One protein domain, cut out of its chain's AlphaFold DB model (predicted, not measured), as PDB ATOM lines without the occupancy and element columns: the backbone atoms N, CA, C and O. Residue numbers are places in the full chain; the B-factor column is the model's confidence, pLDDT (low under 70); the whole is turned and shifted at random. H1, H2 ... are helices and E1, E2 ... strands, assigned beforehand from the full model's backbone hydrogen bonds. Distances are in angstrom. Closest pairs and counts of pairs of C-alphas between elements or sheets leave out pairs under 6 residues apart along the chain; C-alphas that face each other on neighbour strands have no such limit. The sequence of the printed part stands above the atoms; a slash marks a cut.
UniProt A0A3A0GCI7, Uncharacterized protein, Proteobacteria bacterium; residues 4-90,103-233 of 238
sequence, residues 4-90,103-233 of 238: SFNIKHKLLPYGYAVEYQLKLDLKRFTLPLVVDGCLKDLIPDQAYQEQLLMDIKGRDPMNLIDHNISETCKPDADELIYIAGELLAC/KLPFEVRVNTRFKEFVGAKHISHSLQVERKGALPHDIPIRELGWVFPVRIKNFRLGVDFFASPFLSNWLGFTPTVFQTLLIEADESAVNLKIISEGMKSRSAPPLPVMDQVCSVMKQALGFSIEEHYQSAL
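This is residues 4 to 90 and 103 to 233 of the 238 residues of an uncharacterized protein of Proteobacteria bacterium (UniProt A0A3A0GCI7). One large, twisted antiparallel sheet makes a broad wall, with H1 and H3 side by side over one face, while H2 and H4 only graze it. From the other face residues 67 to 72 stick out, and E8 runs on into E9 at a far tip of the wall. The printed part has 218 residues, with four named helices and eleven named strands in the order E1 E2 H1 H2 E3 E4 E5 E6 E7 E8 E9 E10 E11 H3 H4. The class is mixed, helices and strands; the whole is compact, with a radius of gyration of the C-alphas of 17.8 A and spans of 63 by 43 by 29 A.

Start at E8, residues 150 to 163, which has three neighbours in the branched sheet and bends by 72 degrees at residue 153. On one side of it look for E4, residues 56 to 58, with N 57 and O 160 within hydrogen-bond range at 3.0 A, and E5, residues 79 to 88, with N 82 and O 156 at 2.9 A. On the other side is E10, residues 176 to 186, with N 155 and O 185 at 2.8 A. E10 forms a hairpin with E11, residues 189 to 199, N 180 to O 195 being 2.8 A. E11 neighbours E2, residues 15 to 25, N 18 to O 196 being 2.8 A, and E2 forms a hairpin with edge strand E1, residues 4 to 12, N 6 to O 21 being 2.9 A. E5 also neighbours E6, residues 103 to 118, N 83 to O 108 being 2.9 A; E6 forms a hairpin with E7, residues 122 to 133, N 107 to O 132 being 2.9 A. Edge strand E3, residues 52 to 54, neighbours E7, N 53 to O 125 being 2.8 A. H1, residues 31 to 41, and H3, residues 209 to 221, are on the same face, at heights over the sheet of 9.0 A and 10.4 A. They touch, closest at the C-alphas of Gly 37 and Val 216, 5.2 A, and run opposite ways at a shallow tilt of 34 degrees, only just short of steep. H3, with residues 214 to 218 alone, touches H4, residues 225 to 233, closest at the C-alphas of Cys 214 and Ile 225, 5.7 A, at a steep tilt of 62 degrees. H2, residues 46 to 49, only grazes the sheet with residues 46 to 48; E9, residues 166 to 168, pairs with no named strand. In H1, H3 and H4 every O i to N i+4 pair is within hydrogen-bond range; H2 is too short for one.

Find C-alpha 4 at (137.112, 147.033, 95.440), where E1 begins. E6 runs 45.1 A from C-alpha 103 at (131.088, 115.729, 87.014); E8 spans 37.3 A, E7 36.2 A and H3 17.7 A. H4 ends at C-alpha 233, (130.454, 160.155, 97.839).

The C-alphas of Cys 90 and Asn 169 are the two farthest apart, 63.9 A. Residues 91 to 102 are cut out, and C-alphas 90 and 103 are 10.2 A apart. The links E4 to E5 and E7 to E8 are long. Look for pLDDT under 70 at residue 50, residues 89 to 90 and residues 167 to 170.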
ATOM      1  N   SER A   4     136.765 145.801  96.132       89.12
ATOM      2  CA  SER A   4     137.112 147.033  95.440       89.12
ATOM      3  C   SER A   4     135.838 147.730  95.003       89.12
ATOM      4  O   SER A   4     134.859 147.098  94.608       89.12
ATOM      5  N   PHE A   5     135.842 149.050  95.128       87.69
ATOM      6  CA  PHE A   5     134.677 149.883  94.899       87.69
ATOM      7  C   PHE A   5     135.101 151.129  94.134       87.69
ATOM      8  O   PHE A   5     136.070 151.790  94.507       87.69
ATOM      9  N   ASN A   6     134.384 151.455  93.063       89.75
ATOM     10  CA  ASN A   6     134.673 152.611  92.229       89.75
ATOM     11  C   ASN A   6     133.373 153.238  91.715       89.75
ATOM     12  O   ASN A   6     132.484 152.531  91.245       89.75
ATOM     13  N   ILE A   7     133.286 154.568  91.760       88.62
ATOM     14  CA  ILE A   7     132.203 155.323  91.128       88.62
ATOM     15  C   ILE A   7     132.817 156.353  90.191       88.62
ATOM     16  O   ILE A   7     133.565 157.238  90.612       88.62
ATOM     17  N   LYS A   8     132.430 156.298  88.921       89.69
ATOM     18  CA  LYS A   8     132.772 157.314  87.927       89.69
ATOM     19  C   LYS A   8     131.539 158.121  87.579       89.69
ATOM     20  O   LYS A   8     130.455 157.579  87.394       89.69
ATOM     21  N   HIS A   9     131.734 159.424  87.445       87.62
ATOM     22  CA  HIS A   9     130.694 160.350  87.025       87.62
ATOM     23  C   HIS A   9     131.138 161.027  85.737       87.62
ATOM     24  O   HIS A   9     132.294 161.434  85.612       87.62
ATOM     25  N   LYS A  10     130.217 161.179  84.793       88.12
ATOM     26  CA  LYS A  10     130.451 161.882  83.536       88.12
ATOM     27  C   LYS A  10     129.311 162.859  83.292       88.12
ATOM     28  O   LYS A  10     128.146 162.488  83.384       88.12
ATOM     29  N   LEU A  11     129.647 164.108  82.983       87.00
ATOM     30  CA  LEU A  11     128.658 165.086  82.540       87.00
ATOM     31  C   LEU A  11     128.281 164.791  81.084       87.00
ATOM     32  O   LEU A  11     129.157 164.644  80.229       87.00
ATOM     33  N   LEU A  12     126.983 164.705  80.813       85.19
ATOM     34  CA  LEU A  12     126.398 164.548  79.487       85.19
ATOM     35  C   LEU A  12     125.544 165.786  79.151       85.19
ATOM     36  O   LEU A  12     125.118 166.500  80.060       85.19
ATOM     37  N   PRO A  13     125.236 166.046  77.867       80.56
ATOM     38  CA  PRO A  13     124.422 167.201  77.472       80.56
ATOM     39  C   PRO A  13     123.041 167.293  78.146       80.56
ATOM     40  O   PRO A  13     122.486 168.384  78.243       80.56
ATOM     41  N   TYR A  14     122.496 166.172  78.632       79.12
ATOM     42  CA  TYR A  14     121.150 166.081  79.214       79.12
ATOM     43  C   TYR A  14     121.137 165.578  80.668       79.12
ATOM     44  O   TYR A  14     120.115 165.089  81.142       79.12
ATOM     45  N   GLY A  15     122.262 165.678  81.384       85.88
ATOM     46  CA  GLY A  15     122.365 165.274  82.789       85.88
ATOM     47  C   GLY A  15     123.699 164.612  83.108       85.88
ATOM     48  O   GLY A  15     124.718 164.896  82.483       85.88
ATOM     49  N   TYR A  16     123.698 163.711  84.082       86.56
ATOM     50  CA  TYR A  16     124.881 162.945  84.461       86.56
ATOM     51  C   TYR A  16     124.730 161.479  84.075       86.56
ATOM     52  O   TYR A  16     123.634 160.919  84.129       86.56
ATOM     53  N   ALA A  17     125.854 160.869  83.715       89.06
ATOM     54  CA  ALA A  17     126.018 159.429  83.729       89.06
ATOM     55  C   ALA A  17     126.850 159.015  84.943       89.06
ATOM     56  O   ALA A  17     127.850 159.661  85.275       89.06
ATOM     57  N   VAL A  18     126.436 157.930  85.585       90.56
ATOM     58  CA  VAL A  18     127.124 157.316  86.716       90.56
ATOM     59  C   VAL A  18     127.427 155.871  86.371       90.56
ATOM     60  O   VAL A  18     126.547 155.125  85.956       90.56
ATOM     61  N   GLU A  19     128.685 155.489  86.550       92.25
ATOM     62  CA  GLU A  19     129.148 154.109  86.485       92.25
ATOM     63  C   GLU A  19     129.592 153.700  87.887       92.25
ATOM     64  O   GLU A  19     130.573 154.217  88.420       92.25
ATOM     65  N   TYR A  20     128.856 152.769  88.474       91.31
ATOM     66  CA  TYR A  20     129.174 152.101  89.723       91.31
ATOM     67  C   TYR A  20     129.838 150.761  89.409       91.31
ATOM     68  O   TYR A  20     129.313 149.996  88.600       91.31
ATOM     69  N   GLN A  21     130.964 150.465  90.051       93.44
ATOM     70  CA  GLN A  21     131.663 149.188  89.955       93.44
ATOM     71  C   GLN A  21     132.016 148.675  91.348       93.44
ATOM     72  O   GLN A  21     132.597 149.395  92.161       93.44
ATOM     73  N   LEU A  22     131.701 147.409  91.594       93.75
ATOM     74  CA  LEU A  22     132.000 146.701  92.827       93.75
ATOM     75  C   LEU A  22     132.557 145.323  92.489       93.75
ATOM     76  O   LEU A  22     131.993 144.610  91.661       93.75
ATOM     77  N   LYS A  23     133.617 144.922  93.180       95.31
ATOM     78  CA  LYS A  23     134.075 143.537  93.242       95.31
ATOM     79  C   LYS A  23     134.080 143.091  94.695       95.31
ATOM     80  O   LYS A  23     134.651 143.783  95.535       95.31
ATOM     81  N   LEU A  24     133.463 141.950  94.978       94.62
ATOM     82  CA  LEU A  24     133.460 141.307  96.290       94.62
ATOM     83  C   LEU A  24     134.031 139.903  96.166       94.62
ATOM     84  O   LEU A  24     133.591 139.137  95.306       94.62
ATOM     85  N   ASP A  25     134.929 139.534  97.071       94.75
ATOM     86  CA  ASP A  25     135.339 138.140  97.193       94.75
ATOM     87  C   ASP A  25     134.193 137.289  97.746       94.75
ATOM     88  O   ASP A  25     133.563 137.615  98.760       94.75
ATOM     89  N   LEU A  26     133.952 136.152  97.106       94.31
ATOM     90  CA  LEU A  26     132.968 135.177  97.537       94.31
ATOM     91  C   LEU A  26     133.603 134.155  98.469       94.31
ATOM     92  O   LEU A  26     134.698 133.634  98.254       94.31
ATOM     93  N   LYS A  27     132.869 133.834  99.533       92.62
ATOM     94  CA  LYS A  27     133.224 132.698 100.376       92.62
ATOM     95  C   LYS A  27     132.844 131.416  99.643       92.62
ATOM     96  O   LYS A  27     131.939 131.372  98.811       92.62
ATOM     97  N   ARG A  28     133.506 130.322 100.003       88.75
ATOM     98  CA  ARG A  28     133.177 129.011  99.445       88.75
ATOM     99  C   ARG A  28     131.685 128.707  99.659       88.75
ATOM    100  O   ARG A  28     131.187 128.869 100.769       88.75
ATOM    101  N   PHE A  29     131.018 128.235  98.606       87.00
ATOM    102  CA  PHE A  29     129.594 127.860  98.589       87.00
ATOM    103  C   PHE A  29     128.571 129.010  98.681       87.00
ATOM    104  O   PHE A  29     127.389 128.724  98.839       87.00
ATOM    105  N   THR A  30     128.962 130.285  98.538       93.56
ATOM    106  CA  THR A  30     127.987 131.401  98.523       93.56
ATOM    107  C   THR A  30     127.455 131.748  97.135       93.56
ATOM    108  O   THR A  30     126.390 132.348  97.041       93.56
ATOM    109  N   LEU A  31     128.144 131.357  96.055       96.12
ATOM    110  CA  LEU A  31     127.700 131.623  94.679       96.12
ATOM    111  C   LEU A  31     126.245 131.183  94.401       96.12
ATOM    112  O   LEU A  31     125.506 131.980  93.825       96.12
ATOM    113  N   PRO A  32     125.778 129.991  94.834       96.44
ATOM    114  CA  PRO A  32     124.389 129.584  94.620       96.44
ATOM    115  C   PRO A  32     123.369 130.534  95.270       96.44
ATOM    116  O   PRO A  32     122.341 130.824  94.668       96.44
ATOM    117  N   LEU A  33     123.684 131.107  96.441       95.62
ATOM    118  CA  LEU A  33     122.824 132.091  97.117       95.62
ATOM    119  C   LEU A  33     122.725 133.401  96.329       95.62
ATOM    120  O   LEU A  33     121.650 133.987  96.235       95.62
ATOM    121  N   VAL A  34     123.840 133.848  95.742       96.56
ATOM    122  CA  VAL A  34     123.860 135.031  94.867       96.56
ATOM    123  C   VAL A  34     123.006 134.776  93.630       96.56
ATOM    124  O   VAL A  34     122.185 135.617  93.275       96.56
ATOM    125  N   VAL A  35     123.169 133.610  92.999       97.44
ATOM    126  CA  VAL A  35     122.390 133.218  91.818       97.44
ATOM    127  C   VAL A  35     120.902 133.159  92.152       97.44
ATOM    128  O   VAL A  35     120.101 133.742  91.429       97.44
ATOM    129  N   ASP A  36     120.530 132.509  93.255       96.56
ATOM    130  CA  ASP A  36     119.141 132.399  93.704       96.56
ATOM    131  C   ASP A  36     118.503 133.773  93.947       96.56
ATOM    132  O   ASP A  36     117.432 134.055  93.411       96.56
ATOM    133  N   GLY A  37     119.195 134.661  94.672       95.62
ATOM    134  CA  GLY A  37     118.726 136.027  94.907       95.62
ATOM    135  C   GLY A  37     118.568 136.820  93.608       95.62
ATOM    136  O   GLY A  37     117.542 137.459  93.395       95.62
ATOM    137  N   CYS A  38     119.528 136.722  92.685       96.31
ATOM    138  CA  CYS A  38     119.435 137.401  91.390       96.31
ATOM    139  C   CYS A  38     118.240 136.907  90.564       96.31
ATOM    140  O   CYS A  38     117.499 137.712  90.006       96.31
ATOM    141  N   LEU A  39     118.036 135.590  90.492       95.25
ATOM    142  CA  LEU A  39     116.928 134.998  89.744       95.25
ATOM    143  C   LEU A  39     115.563 135.331  90.366       95.25
ATOM    144  O   LEU A  39     114.573 135.468  89.658       95.25
ATOM    145  N   LYS A  40     115.476 135.469  91.689       92.56
ATOM    146  CA  LYS A  40     114.203 135.779  92.353       92.56
ATOM    147  C   LYS A  40     113.851 137.261  92.328       92.56
ATOM    148  O   LYS A  40     112.676 137.564  92.133       92.56
ATOM    149  N   ASP A  41     114.844 138.134  92.500       91.75
ATOM    150  CA  ASP A  41     114.602 139.545  92.823       91.75
ATOM    151  C   ASP A  41     114.982 140.517  91.693       91.75
ATOM    152  O   ASP A  41     114.451 141.627  91.650       91.75
ATOM    153  N   LEU A  42     115.895 140.136  90.788       92.69
ATOM    154  CA  LEU A  42     116.393 141.022  89.718       92.69
ATOM    155  C   LEU A  42     115.811 140.696  88.345       92.69
ATOM    156  O   LEU A  42     115.836 141.539  87.447       92.69
ATOM    157  N   ILE A  43     115.303 139.479  88.167       90.75
ATOM    158  CA  ILE A  43     114.692 139.055  86.914       90.75
ATOM    159  C   ILE A  43     113.178 139.268  86.986       90.75
ATOM    160  O   ILE A  43     112.532 138.722  87.882       90.75
ATOM    161  N   PRO A  44     112.582 140.018  86.043       86.56
ATOM    162  CA  PRO A  44     111.133 140.169  85.988       86.56
ATOM    163  C   PRO A  44     110.456 138.810  85.765       86.56
ATOM    164  O   PRO A  44     110.915 138.023  84.937       86.56
ATOM    165  N   ASP A  45     109.331 138.545  86.441       86.12
ATOM    166  CA  ASP A  45     108.593 137.273  86.315       86.12
ATOM    167  C   ASP A  45     108.212 136.950  84.856       86.12
ATOM    168  O   ASP A  45     108.154 135.781  84.467       86.12
ATOM    169  N   GLN A  46     108.024 137.979  84.017       85.38
ATOM    170  CA  GLN A  46     107.790 137.846  82.576       85.38
ATOM    171  C   GLN A  46     108.904 137.063  81.866       85.38
ATOM    172  O   GLN A  46     108.638 136.376  80.881       85.38
ATOM    173  N   ALA A  47     110.139 137.116  82.374       86.38
ATOM    174  CA  ALA A  47     111.250 136.357  81.818       86.38
ATOM    175  C   ALA A  47     111.114 134.839  82.022       86.38
ATOM    176  O   ALA A  47     111.738 134.068  81.295       86.38
ATOM    177  N   TYR A  48     110.294 134.407  82.986       85.62
ATOM    178  CA  TYR A  48     110.062 132.996  83.306       85.62
ATOM    179  C   TYR A  48     108.783 132.422  82.692       85.62
ATOM    180  O   TYR A  48     108.665 131.204  82.596       85.62
ATOM    181  N   GLN A  49     107.829 133.270  82.304       79.31
ATOM    182  CA  GLN A  49     106.496 132.853  81.842       79.31
ATOM    183  C   GLN A  49     106.334 132.811  80.310       79.31
ATOM    184  O   GLN A  49     105.289 132.371  79.845       79.31
ATOM    185  N   GLU A  50     107.367 133.204  79.549       62.69
ATOM    186  CA  GLU A  50     107.408 133.299  78.073       62.69
ATOM    187  C   GLU A  50     106.481 134.389  77.471       62.69
ATOM    188  O   GLU A  50     105.362 134.611  77.910       62.69
ATOM    189  N   GLN A  51     106.815 135.153  76.426       71.19
ATOM    190  CA  GLN A  51     107.987 135.191  75.543       71.19
ATOM    191  C   GLN A  51     108.607 136.591  75.463       71.19
ATOM    192  O   GLN A  51     109.658 136.728  74.846       71.19
ATOM    193  N   LEU A  52     107.944 137.625  75.997       90.06
ATOM    194  CA  LEU A  52     108.259 139.023  75.700       90.06
ATOM    195  C   LEU A  52     108.666 139.809  76.939       90.06
ATOM    196  O   LEU A  52     107.951 139.828  77.937       90.06
ATOM    197  N   LEU A  53     109.772 140.532  76.821       93.06
ATOM    198  CA  LEU A  53     110.174 141.570  77.754       93.06
ATOM    199  C   LEU A  53     109.878 142.934  77.152       93.06
ATOM    200  O   LEU A  53     110.307 143.230  76.037       93.06
ATOM    201  N   MET A  54     109.147 143.753  77.900       93.75
ATOM    202  CA  MET A  54     108.878 145.142  77.553       93.75
ATOM    203  C   MET A  54     109.955 146.032  78.159       93.75
ATOM    204  O   MET A  54     110.241 145.915  79.347       93.75
ATOM    205  N   ASP A  55     110.539 146.905  77.339       93.81
ATOM    206  CA  ASP A  55     111.523 147.928  77.723       93.81
ATOM    207  C   ASP A  55     112.751 147.398  78.475       93.81
ATOM    208  O   ASP A  55     113.463 148.145  79.142       93.81
ATOM    209  N   ILE A  56     113.017 146.101  78.342       93.88
ATOM    210  CA  ILE A  56     114.151 145.408  78.942       93.88
ATOM    211  C   ILE A  56     114.751 144.485  77.887       93.88
ATOM    212  O   ILE A  56     114.014 143.809  77.159       93.88
ATOM    213  N   LYS A  57     116.080 144.429  77.825       95.69
ATOM    214  CA  LYS A  57     116.816 143.406  77.077       95.69
ATOM    215  C   LYS A  57     118.023 142.890  77.860       95.69
ATOM    216  O   LYS A  57     118.428 143.485  78.856       95.69
ATOM    217  N   GLY A  58     118.583 141.783  77.393       96.88
ATOM    218  CA  GLY A  58     119.877 141.270  77.817       96.88
ATOM    219  C   GLY A  58     121.015 142.205  77.408       96.88
ATOM    220  O   GLY A  58     120.910 142.950  76.430       96.88
ATOM    221  N   ARG A  59     122.123 142.174  78.143       94.75
ATOM    222  CA  ARG A  59     123.272 143.043  77.842       94.75
ATOM    223  C   ARG A  59     123.808 142.796  76.433       94.75
ATOM    224  O   ARG A  59     123.824 141.657  75.973       94.75
ATOM    225  N   ASP A  60     124.351 143.841  75.818       95.12
ATOM    226  CA  ASP A  60     125.169 143.698  74.609       95.12
ATOM    227  C   ASP A  60     126.350 142.722  74.842       95.12
ATOM    228  O   ASP A  60     127.001 142.811  75.893       95.12
ATOM    229  N   PRO A  61     126.671 141.820  73.892       93.38
ATOM    230  CA  PRO A  61     127.796 140.887  73.998       93.38
ATOM    231  C   PRO A  61     129.146 141.517  74.358       93.38
ATOM    232  O   PRO A  61     129.997 140.875  74.976       93.38
ATOM    233  N   MET A  62     129.359 142.777  73.974       92.81
ATOM    234  CA  MET A  62     130.597 143.510  74.226       92.81
ATOM    235  C   MET A  62     130.691 144.052  75.659       92.81
ATOM    236  O   MET A  62     131.790 144.368  76.123       92.81
ATOM    237  N   ASN A  63     129.571 144.131  76.382       93.19
ATOM    238  CA  ASN A  63     129.483 144.668  77.741       93.19
ATOM    239  C   ASN A  63     129.787 143.596  78.804       93.19
ATOM    240  O   ASN A  63     128.957 143.280  79.659       93.19
ATOM    241  N   LEU A  64     131.002 143.050  78.762       92.38
ATOM    242  CA  LEU A  64     131.545 142.179  79.809       92.38
ATOM    243  C   LEU A  64     132.232 142.996  80.908       92.38
ATOM    244  O   LEU A  64     132.820 144.043  80.631       92.38
ATOM    245  N   ILE A  65     132.175 142.515  82.153       93.56
ATOM    246  CA  ILE A  65     133.006 143.067  83.234       93.56
ATOM    247  C   ILE A  65     134.394 142.420  83.181       93.56
ATOM    248  O   ILE A  65     135.401 143.129  83.208       93.56
ATOM    249  N   ASP A  66     134.451 141.092  83.058       90.25
ATOM    250  CA  ASP A  66     135.680 140.341  82.826       90.25
ATOM    251  C   ASP A  66     135.842 139.964  81.346       90.25
ATOM    252  O   ASP A  66     135.141 139.117  80.792       90.25
ATOM    253  N   HIS A  67     136.831 140.578  80.697       87.88
ATOM    254  CA  HIS A  67     137.172 140.292  79.304       87.88
ATOM    255  C   HIS A  67     138.062 139.049  79.127       87.88
ATOM    256  O   HIS A  67     138.295 138.635  77.990       87.88
ATOM    257  N   ASN A  68     138.546 138.439  80.216       87.62
ATOM    258  CA  ASN A  68     139.431 137.269  80.175       87.62
ATOM    259  C   ASN A  68     138.680 135.929  80.170       87.62
ATOM    260  O   ASN A  68     139.300 134.870  80.293       87.62
ATOM    261  N   ILE A  69     137.355 135.946  80.018       87.38
ATOM    262  CA  ILE A  69     136.568 134.719  79.914       87.38
ATOM    263  C   ILE A  69     136.913 133.938  78.637       87.38
ATOM    264  O   ILE A  69     137.242 134.507  77.594       87.38
ATOM    265  N   SER A  70     136.808 132.608  78.717       85.94
ATOM    266  CA  SER A  70     137.022 131.719  77.568       85.94
ATOM    267  C   SER A  70     136.104 132.086  76.397       85.94
ATOM    268  O   SER A  70     134.939 132.412  76.616       85.94
ATOM    269  N   GLU A  71     136.599 131.969  75.160       85.75
ATOM    270  CA  GLU A  71     135.823 132.234  73.936       85.75
ATOM    271  C   GLU A  71     134.502 131.458  73.895       85.75
ATOM    272  O   GLU A  71     133.469 132.012  73.535       85.75
ATOM    273  N   THR A  72     134.489 130.201  74.346       83.38
ATOM    274  CA  THR A  72     133.260 129.391  74.387       83.38
ATOM    275  C   THR A  72     132.236 129.916  75.392       83.38
ATOM    276  O   THR A  72     131.041 129.678  75.243       83.38
ATOM    277  N   CYS A  73     132.690 130.649  76.408       85.81
ATOM    278  CA  CYS A  73     131.849 131.257  77.428       85.81
ATOM    279  C   CYS A  73     131.393 132.670  77.053       85.81
ATOM    280  O   CYS A  73     130.581 133.220  77.796       85.81
ATOM    281  N   LYS A  74     131.898 133.277  75.969       90.81
ATOM    282  CA  LYS A  74     131.495 134.628  75.565       90.81
ATOM    283  C   LYS A  74     130.055 134.637  75.040       90.81
ATOM    284  O   LYS A  74     129.629 133.654  74.426       90.81
ATOM    285  N   PRO A  75     129.282 135.697  75.318       92.44
ATOM    286  CA  PRO A  75     127.979 135.895  74.697       92.44
ATOM    287  C   PRO A  75     128.148 136.148  73.193       92.44
ATOM    288  O   PRO A  75     129.079 136.825  72.765       92.44
ATOM    289  N   ASP A  76     127.244 135.593  72.397       90.44
ATOM    290  CA  ASP A  76     127.145 135.766  70.943       90.44
ATOM    291  C   ASP A  76     125.908 136.585  70.529       90.44
ATOM    292  O   ASP A  76     125.787 137.005  69.378       90.44
ATOM    293  N   ALA A  77     125.010 136.842  71.479       95.12
ATOM    294  CA  ALA A  77     123.806 137.648  71.351       95.12
ATOM    295  C   ALA A  77     123.525 138.393  72.668       95.12
ATOM    296  O   ALA A  77     124.220 138.179  73.665       95.12
ATOM    297  N   ASP A  78     122.507 139.258  72.667       97.19
ATOM    298  CA  ASP A  78     122.102 140.007  73.857       97.19
ATOM    299  C   ASP A  78     121.731 139.048  75.004       97.19
ATOM    300  O   ASP A  78     120.675 138.410  74.975       97.19
ATOM    301  N   GLU A  79     122.601 138.926  76.008       97.31
ATOM    302  CA  GLU A  79     122.550 137.882  77.040       97.31
ATOM    303  C   GLU A  79     121.877 138.422  78.307       97.31
ATOM    304  O   GLU A  79     122.387 139.330  78.962       97.31
ATOM    305  N   LEU A  80     120.728 137.859  78.676       96.81
ATOM    306  CA  LEU A  80     120.039 138.192  79.922       96.81
ATOM    307  C   LEU A  80     120.613 137.393  81.092       96.81
ATOM    308  O   LEU A  80     120.954 137.962  82.125       96.81
ATOM    309  N   ILE A  81     120.728 136.071  80.933       96.88
ATOM    310  CA  ILE A  81     121.212 135.153  81.971       96.88
ATOM    311  C   ILE A  81     122.193 134.160  81.351       96.88
ATOM    312  O   ILE A  81     121.924 133.582  80.300       96.88
ATOM    313  N   TYR A  82     123.281 133.884  82.062       97.19
ATOM    314  CA  TYR A  82     124.165 132.753  81.816       97.19
ATOM    315  C   TYR A  82     124.449 132.017  83.119       97.19
ATOM    316  O   TYR A  82     124.846 132.627  84.111       97.19
ATOM    317  N   ILE A  83     124.283 130.698  83.113       97.25
ATOM    318  CA  ILE A  83     124.613 129.827  84.242       97.25
ATOM    319  C   ILE A  83     125.373 128.627  83.703       97.25
ATOM    320  O   ILE A  83     124.862 127.891  82.861       97.25
ATOM    321  N   ALA A  84     126.579 128.395  84.210       96.19
ATOM    322  CA  ALA A  84     127.354 127.210  83.872       96.19
ATOM    323  C   ALA A  84     127.899 126.536  85.122       96.19
ATOM    324  O   ALA A  84     128.247 127.181  86.118       96.19
ATOM    325  N   GLY A  85     127.996 125.215  85.066       95.25
ATOM    326  CA  GLY A  85     128.368 124.422  86.222       95.25
ATOM    327  C   GLY A  85     128.491 122.944  85.911       95.25
ATOM    328  O   GLY A  85     128.725 122.538  84.774       95.25
ATOM    329  N   GLU A  86     128.353 122.140  86.956       93.62
ATOM    330  CA  GLU A  86     128.414 120.686  86.888       93.62
ATOM    331  C   GLU A  86     127.224 120.077  87.628       93.62
ATOM    332  O   GLU A  86     126.887 120.502  88.736       93.62
ATOM    333  N   LEU A  87     126.615 119.053  87.041       90.94
ATOM    334  CA  LEU A  87     125.733 118.141  87.749       90.94
ATOM    335  C   LEU A  87     126.603 117.129  88.502       90.94
ATOM    336  O   LEU A  87     127.445 116.446  87.906       90.94
ATOM    337  N   LEU A  88     126.414 117.047  89.814       87.12
ATOM    338  CA  LEU A  88     127.051 116.048  90.659       87.12
ATOM    339  C   LEU A  88     126.167 114.800  90.611       87.12
ATOM    340  O   LEU A  88     125.103 114.765  91.216       87.12
ATOM    341  N   ALA A  89     126.556 113.782  89.847       69.69
ATOM    342  CA  ALA A  89     125.786 112.545  89.801       69.69
ATOM    343  C   ALA A  89     125.720 111.913  91.208       69.69
ATOM    344  O   ALA A  89     126.745 111.492  91.746       69.69
ATOM    345  N   CYS A  90     124.527 111.861  91.811       54.97
ATOM    346  CA  CYS A  90     124.283 111.074  93.018       54.97
ATOM    347  C   CYS A  90     123.923 109.640  92.616       54.97
ATOM    348  O   CYS A  90     122.906 109.399  91.966       54.97
ATOM    349  N   LYS A 103     131.642 114.380  87.092       83.62
ATOM    350  CA  LYS A 103     131.088 115.729  87.014       83.62
ATOM    351  C   LYS A 103     130.650 115.972  85.581       83.62
ATOM    352  O   LYS A 103     131.489 115.987  84.682       83.62
ATOM    353  N   LEU A 104     129.349 116.131  85.368       90.62
ATOM    354  CA  LEU A 104     128.809 116.350  84.032       90.62
ATOM    355  C   LEU A 104     128.560 117.848  83.827       90.62
ATOM    356  O   LEU A 104     127.754 118.418  84.563       90.62
ATOM    357  N   PRO A 105     129.240 118.516  82.880       94.00
ATOM    358  CA  PRO A 105     129.079 119.951  82.692       94.00
ATOM    359  C   PRO A 105     127.690 120.290  82.143       94.00
ATOM    360  O   PRO A 105     127.085 119.509  81.403       94.00
ATOM    361  N   PHE A 106     127.206 121.483  82.473       94.88
ATOM    362  CA  PHE A 106     126.021 122.069  81.858       94.88
ATOM    363  C   PHE A 106     126.190 123.572  81.639       94.88
ATOM    364  O   PHE A 106     126.989 124.233  82.308       94.88
ATOM    365  N   GLU A 107     125.391 124.098  80.718       96.06
ATOM    366  CA  GLU A 107     125.267 125.519  80.415       96.06
ATOM    367  C   GLU A 107     123.789 125.845  80.172       96.06
ATOM    368  O   GLU A 107     123.091 125.113  79.465       96.06
ATOM    369  N   VAL A 108     123.318 126.946  80.750       95.69
ATOM    370  CA  VAL A 108     122.012 127.549  80.484       95.69
ATOM    371  C   VAL A 108     122.236 128.998  80.078       95.69
ATOM    372  O   VAL A 108     122.853 129.758  80.826       95.69
ATOM    373  N   ARG A 109     121.718 129.379  78.912       95.75
ATOM    374  CA  ARG A 109     121.718 130.753  78.405       95.75
ATOM    375  C   ARG A 109     120.298 131.223  78.166       95.75
ATOM    376  O   ARG A 109     119.473 130.475  77.650       95.75
ATOM    377  N   VAL A 110     120.031 132.470  78.524       95.25
ATOM    378  CA  VAL A 110     118.804 133.176  78.172       95.25
ATOM    379  C   VAL A 110     119.214 134.418  77.412       95.25
ATOM    380  O   VAL A 110     119.792 135.334  77.994       95.25
ATOM    381  N   ASN A 111     118.908 134.438  76.125       95.88
ATOM    382  CA  ASN A 111     119.182 135.558  75.243       95.88
ATOM    383  C   ASN A 111     117.889 136.314  74.951       95.88
ATOM    384  O   ASN A 111     116.797 135.741  74.940       95.88
ATOM    385  N   THR A 112     118.009 137.605  74.678       96.81
ATOM    386  CA  THR A 112     116.914 138.439  74.189       96.81
ATOM    387  C   THR A 112     117.132 138.795  72.730       96.81
ATOM    388  O   THR A 112     118.257 139.003  72.292       96.81
ATOM    389  N   ARG A 113     116.049 138.927  71.971       95.88
ATOM    390  CA  ARG A 113     116.084 139.385  70.583       95.88
ATOM    391  C   ARG A 113     115.021 140.444  70.371       95.88
ATOM    392  O   ARG A 113     113.876 140.236  70.752       95.88
ATOM    393  N   PHE A 114     115.386 141.562  69.750       96.06
ATOM    394  CA  PHE A 114     114.415 142.593  69.392       96.06
ATOM    395  C   PHE A 114     113.283 142.002  68.547       96.06
ATOM    396  O   PHE A 114     113.540 141.264  67.590       96.06
ATOM    397  N   LYS A 115     112.042 142.338  68.904       95.50
ATOM    398  CA  LYS A 115     110.850 141.897  68.186       95.50
ATOM    399  C   LYS A 115     110.175 143.054  67.463       95.50
ATOM    400  O   LYS A 115     110.070 143.022  66.242       95.50
ATOM    401  N   GLU A 116     109.713 144.055  68.205       95.06
ATOM    402  CA  GLU A 116     108.968 145.182  67.640       95.06
ATOM    403  C   GLU A 116     108.955 146.403  68.563       95.06
ATOM    404  O   GLU A 116     109.166 146.300  69.776       95.06
ATOM    405  N   PHE A 117     108.635 147.556  67.977       93.94
ATOM    406  CA  PHE A 117     108.189 148.729  68.720       93.94
ATOM    407  C   PHE A 117     106.710 148.568  69.082       93.94
ATOM    408  O   PHE A 117     105.875 148.316  68.214       93.94
ATOM    409  N   VAL A 118     106.375 148.751  70.358       91.81
ATOM    410  CA  VAL A 118     104.996 148.735  70.853       91.81
ATOM    411  C   VAL A 118     104.530 150.180  71.012       91.81
ATOM    412  O   VAL A 118     104.809 150.868  71.998       91.81
ATOM    413  N   GLY A 119     103.846 150.674  69.981       88.00
ATOM    414  CA  GLY A 119     103.540 152.097  69.852       88.00
ATOM    415  C   GLY A 119     104.808 152.937  69.652       88.00
ATOM    416  O   GLY A 119     105.799 152.465  69.109       88.00
ATOM    417  N   ALA A 120     104.776 154.200  70.083       85.00
ATOM    418  CA  ALA A 120     105.887 155.137  69.868       85.00
ATOM    419  C   ALA A 120     106.948 155.137  70.984       85.00
ATOM    420  O   ALA A 120     107.967 155.804  70.850       85.00
ATOM    421  N   LYS A 121     106.685 154.474  72.119       88.44
ATOM    422  CA  LYS A 121     107.468 154.655  73.357       88.44
ATOM    423  C   LYS A 121     108.046 153.379  73.944       88.44
ATOM    424  O   LYS A 121     108.833 153.482  74.880       88.44
ATOM    425  N   HIS A 122     107.652 152.220  73.443       92.06
ATOM    426  CA  HIS A 122     108.032 150.960  74.058       92.06
ATOM    427  C   HIS A 122     108.654 150.035  73.028       92.06
ATOM    428  O   HIS A 122     108.335 150.109  71.838       92.06
ATOM    429  N   ILE A 123     109.523 149.149  73.490       94.38
ATOM    430  CA  ILE A 123     110.085 148.071  72.677       94.38
ATOM    431  C   ILE A 123     109.872 146.740  73.360       94.38
ATOM    432  O   ILE A 123     109.885 146.646  74.585       94.38
ATOM    433  N   SER A 124     109.674 145.706  72.553       95.38
ATOM    434  CA  SER A 124     109.551 144.344  73.043       95.38
ATOM    435  C   SER A 124     110.688 143.472  72.525       95.38
ATOM    436  O   SER A 124     111.126 143.594  71.374       95.38
ATOM    437  N   HIS A 125     111.148 142.567  73.380       96.62
ATOM    438  CA  HIS A 125     112.170 141.580  73.058       96.62
ATOM    439  C   HIS A 125     111.637 140.179  73.309       96.62
ATOM    440  O   HIS A 125     111.054 139.929  74.356       96.62
ATOM    441  N   SER A 126     111.863 139.259  72.376       95.50
ATOM    442  CA  SER A 126     111.605 137.838  72.588       95.50
ATOM    443  C   SER A 126     112.741 137.173  73.356       95.50
ATOM    444  O   SER A 126     113.903 137.509  73.129       95.50
ATOM    445  N   LEU A 127     112.422 136.189  74.189       94.88
ATOM    446  CA  LEU A 127     113.399 135.375  74.911       94.88
ATOM    447  C   LEU A 127     113.715 134.075  74.171       94.88
ATOM    448  O   LEU A 127     112.822 133.412  73.651       94.88
ATOM    449  N   GLN A 128     114.991 133.699  74.169       93.75
ATOM    450  CA  GLN A 128     115.492 132.430  73.656       93.75
ATOM    451  C   GLN A 128     116.289 131.737  74.758       93.75
ATOM    452  O   GLN A 128     117.301 132.261  75.223       93.75
ATOM    453  N   VAL A 129     115.827 130.559  75.171       93.44
ATOM    454  CA  VAL A 129     116.495 129.743  76.187       93.44
ATOM    455  C   VAL A 129     117.274 128.629  75.505       93.44
ATOM    456  O   VAL A 129     116.712 127.836  74.752       93.44
ATOM    457  N   GLU A 130     118.556 128.526  75.822       93.94
ATOM    458  CA  GLU A 130     119.430 127.452  75.372       93.94
ATOM    459  C   GLU A 130     119.935 126.663  76.572       93.94
ATOM    460  O   GLU A 130     120.392 127.229  77.565       93.94
ATOM    461  N   ARG A 131     119.863 125.336  76.479       94.38
ATOM    462  CA  ARG A 131     120.402 124.418  77.483       94.38
ATOM    463  C   ARG A 131     121.338 123.438  76.801       94.38
ATOM    464  O   ARG A 131     120.973 122.842  75.789       94.38
ATOM    465  N   LYS A 132     122.538 123.277  77.350       93.88
ATOM    466  CA  LYS A 132     123.560 122.342  76.868       93.88
ATOM    467  C   LYS A 132     124.080 121.500  78.027       93.88
ATOM    468  O   LYS A 132     124.122 121.949  79.173       93.88
ATOM    469  N   GLY A 133     124.547 120.298  77.708       91.62
ATOM    470  CA  GLY A 133     125.147 119.389  78.680       91.62
ATOM    471  C   GLY A 133     124.111 118.599  79.476       91.62
ATOM    472  O   GLY A 133     123.079 118.212  78.942       91.62
ATOM    473  N   ALA A 134     124.423 118.303  80.736       89.38
ATOM    474  CA  ALA A 134     123.717 117.274  81.503       89.38
ATOM    475  C   ALA A 134     122.555 117.766  82.375       89.38
ATOM    476  O   ALA A 134     121.951 116.957  83.076       89.38
ATOM    477  N   LEU A 135     122.247 119.065  82.376       90.44
ATOM    478  CA  LEU A 135     121.148 119.598  83.179       90.44
ATOM    479  C   LEU A 135     119.792 119.194  82.567       90.44
ATOM    480  O   LEU A 135     119.544 119.524  81.405       90.44
ATOM    481  N   PRO A 136     118.896 118.545  83.333       88.69
ATOM    482  CA  PRO A 136     117.547 118.233  82.871       88.69
ATOM    483  C   PRO A 136     116.765 119.474  82.394       88.69
ATOM    484  O   PRO A 136     116.874 120.571  82.954       88.69
ATOM    485  N   HIS A 137     115.981 119.309  81.324       89.06
ATOM    486  CA  HIS A 137     115.225 120.404  80.700       89.06
ATOM    487  C   HIS A 137     114.010 120.859  81.520       89.06
ATOM    488  O   HIS A 137     113.554 121.986  81.346       89.06
ATOM    489  N   ASP A 138     113.505 120.001  82.400       90.06
ATOM    490  CA  ASP A 138     112.349 120.223  83.271       90.06
ATOM    491  C   ASP A 138     112.659 121.100  84.492       90.06
ATOM    492  O   ASP A 138     111.740 121.692  85.049       90.06
ATOM    493  N   ILE A 139     113.932 121.246  84.880       91.31
ATOM    494  CA  ILE A 139     114.326 122.116  85.998       91.31
ATOM    495  C   ILE A 139     114.109 123.589  85.613       91.31
ATOM    496  O   ILE A 139     114.806 124.082  84.713       91.31
ATOM    497  N   PRO A 140     113.223 124.341  86.291       92.56
ATOM    498  CA  PRO A 140     112.976 125.747  85.984       92.56
ATOM    499  C   PRO A 140     114.221 126.614  86.185       92.56
ATOM    500  O   PRO A 140     114.975 126.427  87.137       92.56
ATOM    501  N   ILE A 141     114.424 127.619  85.322       93.19
ATOM    502  CA  ILE A 141     115.595 128.516  85.418       93.19
ATOM    503  C   ILE A 141     115.637 129.212  86.780       93.19
ATOM    504  O   ILE A 141     116.699 129.278  87.390       93.19
ATOM    505  N   ARG A 142     114.477 129.664  87.280       94.31
ATOM    506  CA  ARG A 142     114.321 130.337  88.581       94.31
ATOM    507  C   ARG A 142     114.810 129.497  89.767       94.31
ATOM    508  O   ARG A 142     115.107 130.049  90.819       94.31
ATOM    509  N   GLU A 143     114.906 128.179  89.609       93.88
ATOM    510  CA  GLU A 143     115.293 127.257  90.681       93.88
ATOM    511  C   GLU A 143     116.767 126.838  90.626       93.88
ATOM    512  O   GLU A 143     117.271 126.190  91.543       93.88
ATOM    513  N   LEU A 144     117.506 127.244  89.588       93.31
ATOM    514  CA  LEU A 144     118.882 126.786  89.383       93.31
ATOM    515  C   LEU A 144     119.847 127.218  90.490       93.31
ATOM    516  O   LEU A 144     120.830 126.521  90.722       93.31
ATOM    517  N   GLY A 145     119.556 128.313  91.198       91.94
ATOM    518  CA  GLY A 145     120.370 128.796  92.317       91.94
ATOM    519  C   GLY A 145     120.404 127.864  93.533       91.94
ATOM    520  O   GLY A 145     121.328 127.949  94.332       91.94
ATOM    521  N   TRP A 146     119.436 126.956  93.682       91.00
ATOM    522  CA  TRP A 146     119.316 126.105  94.874       91.00
ATOM    523  C   TRP A 146     119.031 124.630  94.566       91.00
ATOM    524  O   TRP A 146     118.979 123.811  95.486       91.00
ATOM    525  N   VAL A 147     118.881 124.265  93.290       90.06
ATOM    526  CA  VAL A 147     118.620 122.881  92.890       90.06
ATOM    527  C   VAL A 147     119.810 121.966  93.213       90.06
ATOM    528  O   VAL A 147     120.966 122.246  92.894       90.06
ATOM    529  N   PHE A 148     119.530 120.824  93.836       84.50
ATOM    530  CA  PHE A 148     120.504 119.758  94.064       84.50
ATOM    531  C   PHE A 148     120.293 118.648  93.019       84.50
ATOM    532  O   PHE A 148     119.140 118.340  92.718       84.50
ATOM    533  N   PRO A 149     121.343 118.011  92.469       88.88
ATOM    534  CA  PRO A 149     122.758 118.102  92.836       88.88
ATOM    535  C   PRO A 149     123.589 118.999  91.895       88.88
ATOM    536  O   PRO A 149     124.584 118.560  91.318       88.88
ATOM    537  N   VAL A 150     123.200 120.263  91.707       91.06
ATOM    538  CA  VAL A 150     123.905 121.195  90.813       91.06
ATOM    539  C   VAL A 150     124.976 121.989  91.566       91.06
ATOM    540  O   VAL A 150     124.730 122.570  92.618       91.06
ATOM    541  N   ARG A 151     126.183 122.055  90.994       93.81
ATOM    542  CA  ARG A 151     127.239 122.988  91.401       93.81
ATOM    543  C   ARG A 151     127.411 124.060  90.335       93.81
ATOM    544  O   ARG A 151     127.980 123.795  89.277       93.81
ATOM    545  N   ILE A 152     126.972 125.276  90.637       95.56
ATOM    546  CA  ILE A 152     127.218 126.447  89.789       95.56
ATOM    547  C   ILE A 152     128.692 126.840  89.907       95.56
ATOM    548  O   ILE A 152     129.241 126.869  91.007       95.56
ATOM    549  N   LYS A 153     129.324 127.134  88.770       95.19
ATOM    550  CA  LYS A 153     130.700 127.641  88.695       95.19
ATOM    551  C   LYS A 153     130.781 129.062  88.172       95.19
ATOM    552  O   LYS A 153     131.667 129.790  88.588       95.19
ATOM    553  N   ASN A 154     129.893 129.418  87.251       96.44
ATOM    554  CA  ASN A 154     129.853 130.729  86.628       96.44
ATOM    555  C   ASN A 154     128.404 131.189  86.517       96.44
ATOM    556  O   ASN A 154     127.520 130.403  86.167       96.44
ATOM    557  N   PHE A 155     128.193 132.469  86.766       97.56
ATOM    558  CA  PHE A 155     126.913 133.138  86.675       97.56
ATOM    559  C   PHE A 155     127.103 134.504  86.036       97.56
ATOM    560  O   PHE A 155     128.029 135.232  86.394       97.56
ATOM    561  N   ARG A 156     126.220 134.866  85.110       97.75
ATOM    562  CA  ARG A 156     126.124 136.233  84.613       97.75
ATOM    563  C   ARG A 156     124.675 136.651  84.479       97.75
ATOM    564  O   ARG A 156     123.822 135.863  84.074       97.75
ATOM    565  N   LEU A 157     124.442 137.912  84.796       97.81
ATOM    566  CA  LEU A 157     123.192 138.619  84.612       97.81
ATOM    567  C   LEU A 157     123.509 139.944  83.924       97.81
ATOM    568  O   LEU A 157     124.349 140.703  84.404       97.81
ATOM    569  N   GLY A 158     122.844 140.214  82.810       97.19
ATOM    570  CA  GLY A 158     122.980 141.459  82.070       97.19
ATOM    571  C   GLY A 158     121.618 142.022  81.717       97.19
ATOM    572  O   GLY A 158     120.869 141.362  81.012       97.19
ATOM    573  N   VAL A 159     121.289 143.222  82.184       96.12
ATOM    574  CA  VAL A 159     119.979 143.841  81.959       96.12
ATOM    575  C   VAL A 159     120.160 145.279  81.502       96.12
ATOM    576  O   VAL A 159     120.709 146.093  82.238       96.12
ATOM    577  N   ASP A 160     119.660 145.596  80.314       95.50
ATOM    578  CA  ASP A 160     119.541 146.955  79.798       95.50
ATOM    579  C   ASP A 160     118.077 147.398  79.889       95.50
ATOM    580  O   ASP A 160     117.182 146.732  79.362       95.50
ATOM    581  N   PHE A 161     117.839 148.535  80.538       93.81
ATOM    582  CA  PHE A 161     116.525 149.143  80.716       93.81
ATOM    583  C   PHE A 161     116.352 150.316  79.760       93.81
ATOM    584  O   PHE A 161     117.204 151.209  79.676       93.81
ATOM    585  N   PHE A 162     115.215 150.346  79.076       92.62
ATOM    586  CA  PHE A 162     114.863 151.394  78.135       92.62
ATOM    587  C   PHE A 162     113.919 152.412  78.749       92.62
ATOM    588  O   PHE A 162     112.987 152.096  79.483       92.62
ATOM    589  N   ALA A 163     114.151 153.662  78.380       89.75
ATOM    590  CA  ALA A 163     113.215 154.748  78.565       89.75
ATOM    591  C   ALA A 163     113.087 155.480  77.237       89.75
ATOM    592  O   ALA A 163     114.029 155.536  76.446       89.75
ATOM    593  N   SER A 164     111.922 156.071  77.007       87.38
ATOM    594  CA  SER A 164     111.665 156.880  75.820       87.38
ATOM    595  C   SER A 164     111.562 158.346  76.217       87.38
ATOM    596  O   SER A 164     110.447 158.841  76.426       87.38
ATOM    597  N   PRO A 165     112.696 159.052  76.384       82.12
ATOM    598  CA  PRO A 165     112.669 160.487  76.596       82.12
ATOM    599  C   PRO A 165     112.105 161.186  75.355       82.12
ATOM    600  O   PRO A 165     112.272 160.747  74.216       82.12
ATOM    601  N   PHE A 166     111.417 162.300  75.584       78.12
ATOM    602  CA  PHE A 166     110.965 163.162  74.502       78.12
ATOM    603  C   PHE A 166     112.134 164.027  74.023       78.12
ATOM    604  O   PHE A 166     112.645 164.835  74.800       78.12
ATOM    605  N   LEU A 167     112.558 163.872  72.766       69.50
ATOM    606  CA  LEU A 167     113.713 164.604  72.232       69.50
ATOM    607  C   LEU A 167     113.317 165.954  71.617       69.50
ATOM    608  O   LEU A 167     114.052 166.926  71.763       69.50
ATOM    609  N   SER A 168     112.174 166.030  70.924       67.56
ATOM    610  CA  SER A 168     111.543 167.265  70.414       67.56
ATOM    611  C   SER A 168     110.301 166.933  69.570       67.56
ATOM    612  O   SER A 168     110.085 165.781  69.198       67.56
ATOM    613  N   ASN A 169     109.524 167.953  69.177       63.84
ATOM    614  CA  ASN A 169     108.357 167.800  68.291       63.84
ATOM    615  C   ASN A 169     108.681 167.177  66.915       63.84
ATOM    616  O   ASN A 169     107.766 166.686  66.263       63.84
ATOM    617  N   TRP A 170     109.942 167.213  66.459       63.62
ATOM    618  CA  TRP A 170     110.339 166.713  65.133       63.62
ATOM    619  C   TRP A 170     110.895 165.281  65.159       63.62
ATOM    620  O   TRP A 170     110.701 164.536  64.205       63.62
ATOM    621  N   LEU A 171     111.549 164.884  66.259       72.69
ATOM    622  CA  LEU A 171     112.130 163.543  66.443       72.69
ATOM    623  C   LEU A 171     111.214 162.588  67.225       72.69
ATOM    624  O   LEU A 171     111.393 161.378  67.156       72.69
ATOM    625  N   GLY A 172     110.222 163.112  67.950       79.00
ATOM    626  CA  GLY A 172     109.290 162.305  68.729       79.00
ATOM    627  C   GLY A 172     109.948 161.629  69.936       79.00
ATOM    628  O   GLY A 172     110.701 162.257  70.688       79.00
ATOM    629  N   PHE A 173     109.603 160.360  70.143       81.50
ATOM    630  CA  PHE A 173     110.108 159.508  71.216       81.50
ATOM    631  C   PHE A 173     111.028 158.444  70.620       81.50
ATOM    632  O   PHE A 173     110.642 157.774  69.664       81.50
ATOM    633  N   THR A 174     112.207 158.269  71.213       85.06
ATOM    634  CA  THR A 174     113.148 157.213  70.825       85.06
ATOM    635  C   THR A 174     113.507 156.406  72.066       85.06
ATOM    636  O   THR A 174     114.075 156.983  72.994       85.06
ATOM    637  N   PRO A 175     113.195 155.100  72.106       88.44
ATOM    638  CA  PRO A 175     113.651 154.211  73.163       88.44
ATOM    639  C   PRO A 175     115.180 154.182  73.214       88.44
ATOM    640  O   PRO A 175     115.843 153.830  72.239       88.44
ATOM    641  N   THR A 176     115.738 154.552  74.358       90.12
ATOM    642  CA  THR A 176     117.179 154.559  74.624       90.12
ATOM    643  C   THR A 176     117.462 153.817  75.918       90.12
ATOM    644  O   THR A 176     116.689 153.941  76.873       90.12
ATOM    645  N   VAL A 177     118.571 153.077  75.966       90.94
ATOM    646  CA  VAL A 177     119.049 152.482  77.219       90.94
ATOM    647  C   VAL A 177     119.409 153.620  78.169       90.94
ATOM    648  O   VAL A 177     120.244 154.455  77.836       90.94
ATOM    649  N   PHE A 178     118.757 153.681  79.326       91.25
ATOM    650  CA  PHE A 178     119.054 154.687  80.354       91.25
ATOM    651  C   PHE A 178     119.744 154.075  81.570       91.25
ATOM    652  O   PHE A 178     120.343 154.800  82.364       91.25
ATOM    653  N   GLN A 179     119.645 152.758  81.737       93.12
ATOM    654  CA  GLN A 179     120.253 152.045  82.842       93.12
ATOM    655  C   GLN A 179     120.684 150.649  82.396       93.12
ATOM    656  O   GLN A 179     119.953 149.971  81.680       93.12
ATOM    657  N   THR A 180     121.853 150.221  82.857       95.06
ATOM    658  CA  THR A 180     122.414 148.891  82.618       95.06
ATOM    659  C   THR A 180     122.850 148.288  83.948       95.06
ATOM    660  O   THR A 180     123.558 148.934  84.722       95.06
ATOM    661  N   LEU A 181     122.463 147.041  84.199       95.94
ATOM    662  CA  LEU A 181     122.911 146.207  85.308       95.94
ATOM    663  C   LEU A 181     123.711 145.031  84.764       95.94
ATOM    664  O   LEU A 181     123.199 144.253  83.967       95.94
ATOM    665  N   LEU A 182     124.934 144.859  85.247       97.25
ATOM    666  CA  LEU A 182     125.777 143.711  84.943       97.25
ATOM    667  C   LEU A 182     126.225 143.074  86.256       97.25
ATOM    668  O   LEU A 182     126.784 143.752  87.119       97.25
ATOM    669  N   ILE A 183     126.011 141.773  86.393       97.56
ATOM    670  CA  ILE A 183     126.562 140.954  87.468       97.56
ATOM    671  C   ILE A 183     127.294 139.791  86.814       97.56
ATOM    672  O   ILE A 183     126.719 139.069  86.008       97.56
ATOM    673  N   GLU A 184     128.555 139.596  87.174       97.75
ATOM    674  CA  GLU A 184     129.360 138.449  86.766       97.75
ATOM    675  C   GLU A 184     129.981 137.827  88.006       97.75
ATOM    676  O   GLU A 184     130.685 138.503  88.755       97.75
ATOM    677  N   ALA A 185     129.720 136.549  88.239       97.06
ATOM    678  CA  ALA A 185     130.200 135.852  89.415       97.06
ATOM    679  C   ALA A 185     130.755 134.474  89.064       97.06
ATOM    680  O   ALA A 185     130.218 133.763  88.209       97.06
ATOM    681  N   ASP A 186     131.802 134.086  89.773       95.88
ATOM    682  CA  ASP A 186     132.346 132.736  89.774       95.88
ATOM    683  C   ASP A 186     132.467 132.213  91.214       95.88
ATOM    684  O   ASP A 186     131.871 132.755  92.142       95.88
ATOM    685  N   GLU A 187     133.184 131.113  91.439       94.62
ATOM    686  CA  GLU A 187     133.335 130.564  92.794       94.62
ATOM    687  C   GLU A 187     134.192 131.439  93.730       94.62
ATOM    688  O   GLU A 187     134.225 131.180  94.935       94.62
ATOM    689  N   SER A 188     134.899 132.434  93.192       95.06
ATOM    690  CA  SER A 188     135.881 133.263  93.891       95.06
ATOM    691  C   SER A 188     135.416 134.693  94.140       95.06
ATOM    692  O   SER A 188     135.758 135.254  95.177       95.06
ATOM    693  N   ALA A 189     134.633 135.285  93.237       95.75
ATOM    694  CA  ALA A 189     134.214 136.675  93.343       95.75
ATOM    695  C   ALA A 189     132.882 136.949  92.637       95.75
ATOM    696  O   ALA A 189     132.477 136.236  91.720       95.75
ATOM    697  N   VAL A 190     132.224 138.033  93.049       96.75
ATOM    698  CA  VAL A 190     131.144 138.683  92.303       96.75
ATOM    699  C   VAL A 190     131.599 140.074  91.889       96.75
ATOM    700  O   VAL A 190     132.100 140.855  92.697       96.75
ATOM    701  N   ASN A 191     131.413 140.381  90.614       96.81
ATOM    702  CA  ASN A 191     131.612 141.690  90.031       96.81
ATOM    703  C   ASN A 191     130.241 142.254  89.672       96.81
ATOM    704  O   ASN A 191     129.438 141.595  89.016       96.81
ATOM    705  N   LEU A 192     129.979 143.476  90.104       96.00
ATOM    706  CA  LEU A 192     128.756 144.217  89.855       96.00
ATOM    707  C   LEU A 192     129.130 145.518  89.156       96.00
ATOM    708  O   LEU A 192     130.010 146.252  89.609       96.00
ATOM    709  N   LYS A 193     128.425 145.831  88.075       95.44
ATOM    710  CA  LYS A 193     128.514 147.110  87.385       95.44
ATOM    711  C   LYS A 193     127.111 147.647  87.125       95.44
ATOM    712  O   LYS A 193     126.281 146.949  86.552       95.44
ATOM    713  N   ILE A 194     126.854 148.888  87.532       94.00
ATOM    714  CA  ILE A 194     125.606 149.602  87.239       94.00
ATOM    715  C   ILE A 194     125.967 150.871  86.478       94.00
ATOM    716  O   ILE A 194     126.770 151.671  86.955       94.00
ATOM    717  N   ILE A 195     125.381 151.059  85.302       93.25
ATOM    718  CA  ILE A 195     125.488 152.291  84.521       93.25
ATOM    719  C   ILE A 195     124.114 152.947  84.537       93.25
ATOM    720  O   ILE A 195     123.117 152.272  84.316       93.25
ATOM    721  N   SER A 196     124.041 154.245  84.802       92.38
ATOM    722  CA  SER A 196     122.803 155.018  84.704       92.38
ATOM    723  C   SER A 196     123.086 156.343  84.020       92.38
ATOM    724  O   SER A 196     124.061 157.006  84.358       92.38
ATOM    725  N   GLU A 197     122.226 156.744  83.093       89.94
ATOM    726  CA  GLU A 197     122.304 158.001  82.351       89.94
ATOM    727  C   GLU A 197     121.095 158.901  82.644       89.94
ATOM    728  O   GLU A 197     120.100 158.474  83.228       89.94
ATOM    729  N   GLY A 198     121.182 160.180  82.258       84.38
ATOM    730  CA  GLY A 198     120.082 161.140  82.425       84.38
ATOM    731  C   GLY A 198     119.799 161.526  83.881       84.38
ATOM    732  O   GLY A 198     118.708 161.999  84.206       84.38
ATOM    733  N   MET A 199     120.767 161.335  84.779       83.75
ATOM    734  CA  MET A 199     120.593 161.642  86.195       83.75
ATOM    735  C   MET A 199     120.561 163.156  86.422       83.75
ATOM    736  O   MET A 199     121.373 163.898  85.867       83.75
ATOM    737  N   LYS A 200     119.639 163.620  87.277       82.69
ATOM    738  CA  LYS A 200     119.484 165.051  87.611       82.69
ATOM    739  C   LYS A 200     120.592 165.588  88.520       82.69
ATOM    740  O   LYS A 200     120.858 166.784  88.511       82.69
ATOM    741  N   SER A 201     121.201 164.719  89.325       81.06
ATOM    742  CA  SER A 201     122.266 165.060  90.268       81.06
ATOM    743  C   SER A 201     123.358 164.003  90.227       81.06
ATOM    744  O   SER A 201     123.067 162.818  90.066       81.06
ATOM    745  N   ARG A 202     124.601 164.438  90.448       77.56
ATOM    746  CA  ARG A 202     125.772 163.569  90.600       77.56
ATOM    747  C   ARG A 202     125.642 162.615  91.798       77.56
ATOM    748  O   ARG A 202     126.163 161.515  91.739       77.56
ATOM    749  N   SER A 203     124.962 163.038  92.863       76.31
ATOM    750  CA  SER A 203     124.833 162.284  94.120       76.31
ATOM    751  C   SER A 203     123.616 161.361  94.189       76.31
ATOM    752  O   SER A 203     123.415 160.692  95.201       76.31
ATOM    753  N   ALA A 204     122.760 161.360  93.163       74.62
ATOM    754  CA  ALA A 204     121.591 160.495  93.173       74.62
ATOM    755  C   ALA A 204     122.024 159.028  92.970       74.62
ATOM    756  O   ALA A 204     122.877 158.769  92.121       74.62
ATOM    757  N   PRO A 205     121.448 158.063  93.706       74.12
ATOM    758  CA  PRO A 205     121.662 156.648  93.429       74.12
ATOM    759  C   PRO A 205     120.938 156.229  92.135       74.12
ATOM    760  O   PRO A 205     119.917 156.828  91.776       74.12
ATOM    761  N   PRO A 206     121.423 155.193  91.430       75.00
ATOM    762  CA  PRO A 206     120.810 154.697  90.199       75.00
ATOM    763  C   PRO A 206     119.584 153.813  90.511       75.00
ATOM    764  O   PRO A 206     119.606 152.590  90.364       75.00
ATOM    765  N   LEU A 207     118.503 154.435  90.982       75.50
ATOM    766  CA  LEU A 207     117.207 153.787  91.230       75.50
ATOM    767  C   LEU A 207     116.480 153.451  89.914       75.50
ATOM    768  O   LEU A 207     116.679 154.166  88.930       75.50
ATOM    769  N   PRO A 208     115.607 152.421  89.877       72.06
ATOM    770  CA  PRO A 208     115.173 151.550  90.986       72.06
ATOM    771  C   PRO A 208     116.031 150.289  91.191       72.06
ATOM    772  O   PRO A 208     115.926 149.638  92.225       72.06
ATOM    773  N   VAL A 209     116.894 149.947  90.232       81.38
ATOM    774  CA  VAL A 209     117.678 148.699  90.251       81.38
ATOM    775  C   VAL A 209     118.575 148.584  91.482       81.38
ATOM    776  O   VAL A 209     118.750 147.488  92.015       81.38
ATOM    777  N   MET A 210     119.120 149.707  91.959       83.31
ATOM    778  CA  MET A 210     119.993 149.716  93.131       83.31
ATOM    779  C   MET A 210     119.329 149.079  94.363       83.31
ATOM    780  O   MET A 210     119.977 148.278  95.024       83.31
ATOM    781  N   ASP A 211     118.044 149.336  94.627       85.44
ATOM    782  CA  ASP A 211     117.359 148.808  95.818       85.44
ATOM    783  C   ASP A 211     117.264 147.275  95.787       85.44
ATOM    784  O   ASP A 211     117.510 146.593  96.787       85.44
ATOM    785  N   GLN A 212     116.957 146.713  94.615       88.19
ATOM    786  CA  GLN A 212     116.863 145.265  94.442       88.19
ATOM    787  C   GLN A 212     118.245 144.613  94.575       88.19
ATOM    788  O   GLN A 212     118.397 143.596  95.252       88.19
ATOM    789  N   VAL A 213     119.280 145.229  93.997       90.62
ATOM    790  CA  VAL A 213     120.659 144.737  94.109       90.62
ATOM    791  C   VAL A 213     121.157 144.822  95.556       90.62
ATOM    792  O   VAL A 213     121.770 143.870  96.042       90.62
ATOM    793  N   CYS A 214     120.853 145.904  96.279       90.12
ATOM    794  CA  CYS A 214     121.138 146.038  97.709       90.12
ATOM    795  C   CYS A 214     120.505 144.900  98.515       90.12
ATOM    796  O   CYS A 214     121.180 144.302  99.355       90.12
ATOM    797  N   SER A 215     119.240 144.566  98.233       90.50
ATOM    798  CA  SER A 215     118.549 143.440  98.871       90.50
ATOM    799  C   SER A 215     119.291 142.122  98.635       90.50
ATOM    800  O   SER A 215     119.649 141.444  99.601       90.50
ATOM    801  N   VAL A 216     119.612 141.799  97.376       92.38
ATOM    802  CA  VAL A 216     120.316 140.555  97.020       92.38
ATOM    803  C   VAL A 216     121.683 140.472  97.696       92.38
ATOM    804  O   VAL A 216     121.998 139.460  98.321       92.38
ATOM    805  N   MET A 217     122.493 141.532  97.636       93.25
ATOM    806  CA  MET A 217     123.838 141.520  98.224       93.25
ATOM    807  C   MET A 217     123.802 141.428  99.752       93.25
ATOM    808  O   MET A 217     124.609 140.713 100.353       93.25
ATOM    809  N   LYS A 218     122.834 142.084 100.397       92.44
ATOM    810  CA  LYS A 218     122.657 141.996 101.848       92.44
ATOM    811  C   LYS A 218     122.230 140.597 102.276       92.44
ATOM    812  O   LYS A 218     122.780 140.075 103.242       92.44
ATOM    813  N   GLN A 219     121.292 139.978 101.563       90.00
ATOM    814  CA  GLN A 219     120.798 138.639 101.891       90.00
ATOM    815  C   GLN A 219     121.830 137.545 101.590       90.00
ATOM    816  O   GLN A 219     122.078 136.689 102.438       90.00
ATOM    817  N   ALA A 220     122.455 137.577 100.412       90.25
ATOM    818  CA  ALA A 220     123.377 136.530  99.978       90.25
ATOM    819  C   ALA A 220     124.766 136.653 100.621       90.25
ATOM    820  O   ALA A 220     125.404 135.637 100.901       90.25
ATOM    821  N   LEU A 221     125.251 137.881 100.846       91.25
ATOM    822  CA  LEU A 221     126.641 138.143 101.243       91.25
ATOM    823  C   LEU A 221     126.781 138.880 102.579       91.25
ATOM    824  O   LEU A 221     127.896 138.975 103.096       91.25
ATOM    825  N   GLY A 222     125.689 139.398 103.147       89.38
ATOM    826  CA  GLY A 222     125.753 140.281 104.314       89.38
ATOM    827  C   GLY A 222     126.418 141.625 104.005       89.38
ATOM    828  O   GLY A 222     126.950 142.254 104.916       89.38
ATOM    829  N   PHE A 223     126.438 142.043 102.734       88.62
ATOM    830  CA  PHE A 223     127.116 143.256 102.276       88.62
ATOM    831  C   PHE A 223     126.117 144.388 101.994       88.62
ATOM    832  O   PHE A 223     125.121 144.182 101.302       88.62
ATOM    833  N   SER A 224     126.393 145.589 102.510       87.81
ATOM    834  CA  SER A 224     125.523 146.768 102.400       87.81
ATOM    835  C   SER A 224     126.066 147.752 101.360       87.81
ATOM    836  O   SER A 224     126.948 148.554 101.654       87.81
ATOM    837  N   ILE A 225     125.558 147.709 100.123       85.44
ATOM    838  CA  ILE A 225     126.025 148.608  99.048       85.44
ATOM    839  C   ILE A 225     125.813 150.089  99.405       85.44
ATOM    840  O   ILE A 225     126.670 150.920  99.099       85.44
ATOM    841  N   GLU A 226     124.702 150.416 100.066       84.06
ATOM    842  CA  GLU A 226     124.334 151.789 100.433       84.06
ATOM    843  C   GLU A 226     125.383 152.461 101.322       84.06
ATOM    844  O   GLU A 226     125.784 153.594 101.052       84.06
ATOM    845  N   GLU A 227     125.875 151.754 102.343       82.88
ATOM    846  CA  GLU A 227     126.899 152.261 103.266       82.88
ATOM    847  C   GLU A 227     128.185 152.631 102.516       82.88
ATOM    848  O   GLU A 227     128.748 153.713 102.711       82.88
ATOM    849  N   HIS A 228     128.608 151.770 101.589       81.56
ATOM    850  CA  HIS A 228     129.796 152.003 100.771       81.56
ATOM    851  C   HIS A 228     129.601 153.145  99.769       81.56
ATOM    852  O   HIS A 228     130.504 153.961  99.580       81.56
ATOM    853  N   TYR A 229     128.416 153.250  99.164       81.12
ATOM    854  CA  TYR A 229     128.084 154.334  98.245       81.12
ATOM    855  C   TYR A 229     128.121 155.703  98.936       81.12
ATOM    856  O   TYR A 229     128.767 156.626  98.438       81.12
ATOM    857  N   GLN A 230     127.508 155.825 100.118       81.12
ATOM    858  CA  GLN A 230     127.514 157.069 100.896       81.12
ATOM    859  C   GLN A 230     128.921 157.455 101.367       81.12
ATOM    860  O   GLN A 230     129.314 158.624 101.278       81.12
ATOM    861  N   SER A 231     129.715 156.474 101.809       80.19
ATOM    862  CA  SER A 231     131.112 156.708 102.183       80.19
ATOM    863  C   SER A 231     131.929 157.232 100.999       80.19
ATOM    864  O   SER A 231     132.662 158.207 101.141       80.19
ATOM    865  N   ALA A 232     131.781 156.635  99.815       78.00
ATOM    866  CA  ALA A 232     132.544 157.024  98.633       78.00
ATOM    867  C   ALA A 232     132.144 158.393  98.063       78.00
ATOM    868  O   ALA A 232     132.992 159.094  97.509       78.00
ATOM    869  N   LEU A 233     130.877 158.797  98.188       74.75
ATOM    870  CA  LEU A 233     130.454 160.155  97.839       74.75
ATOM    871  C   LEU A 233     131.069 161.197  98.778       74.75
ATOM    872  O   LEU A 233     131.503 162.247  98.312       74.75
TER     873      LEU A 233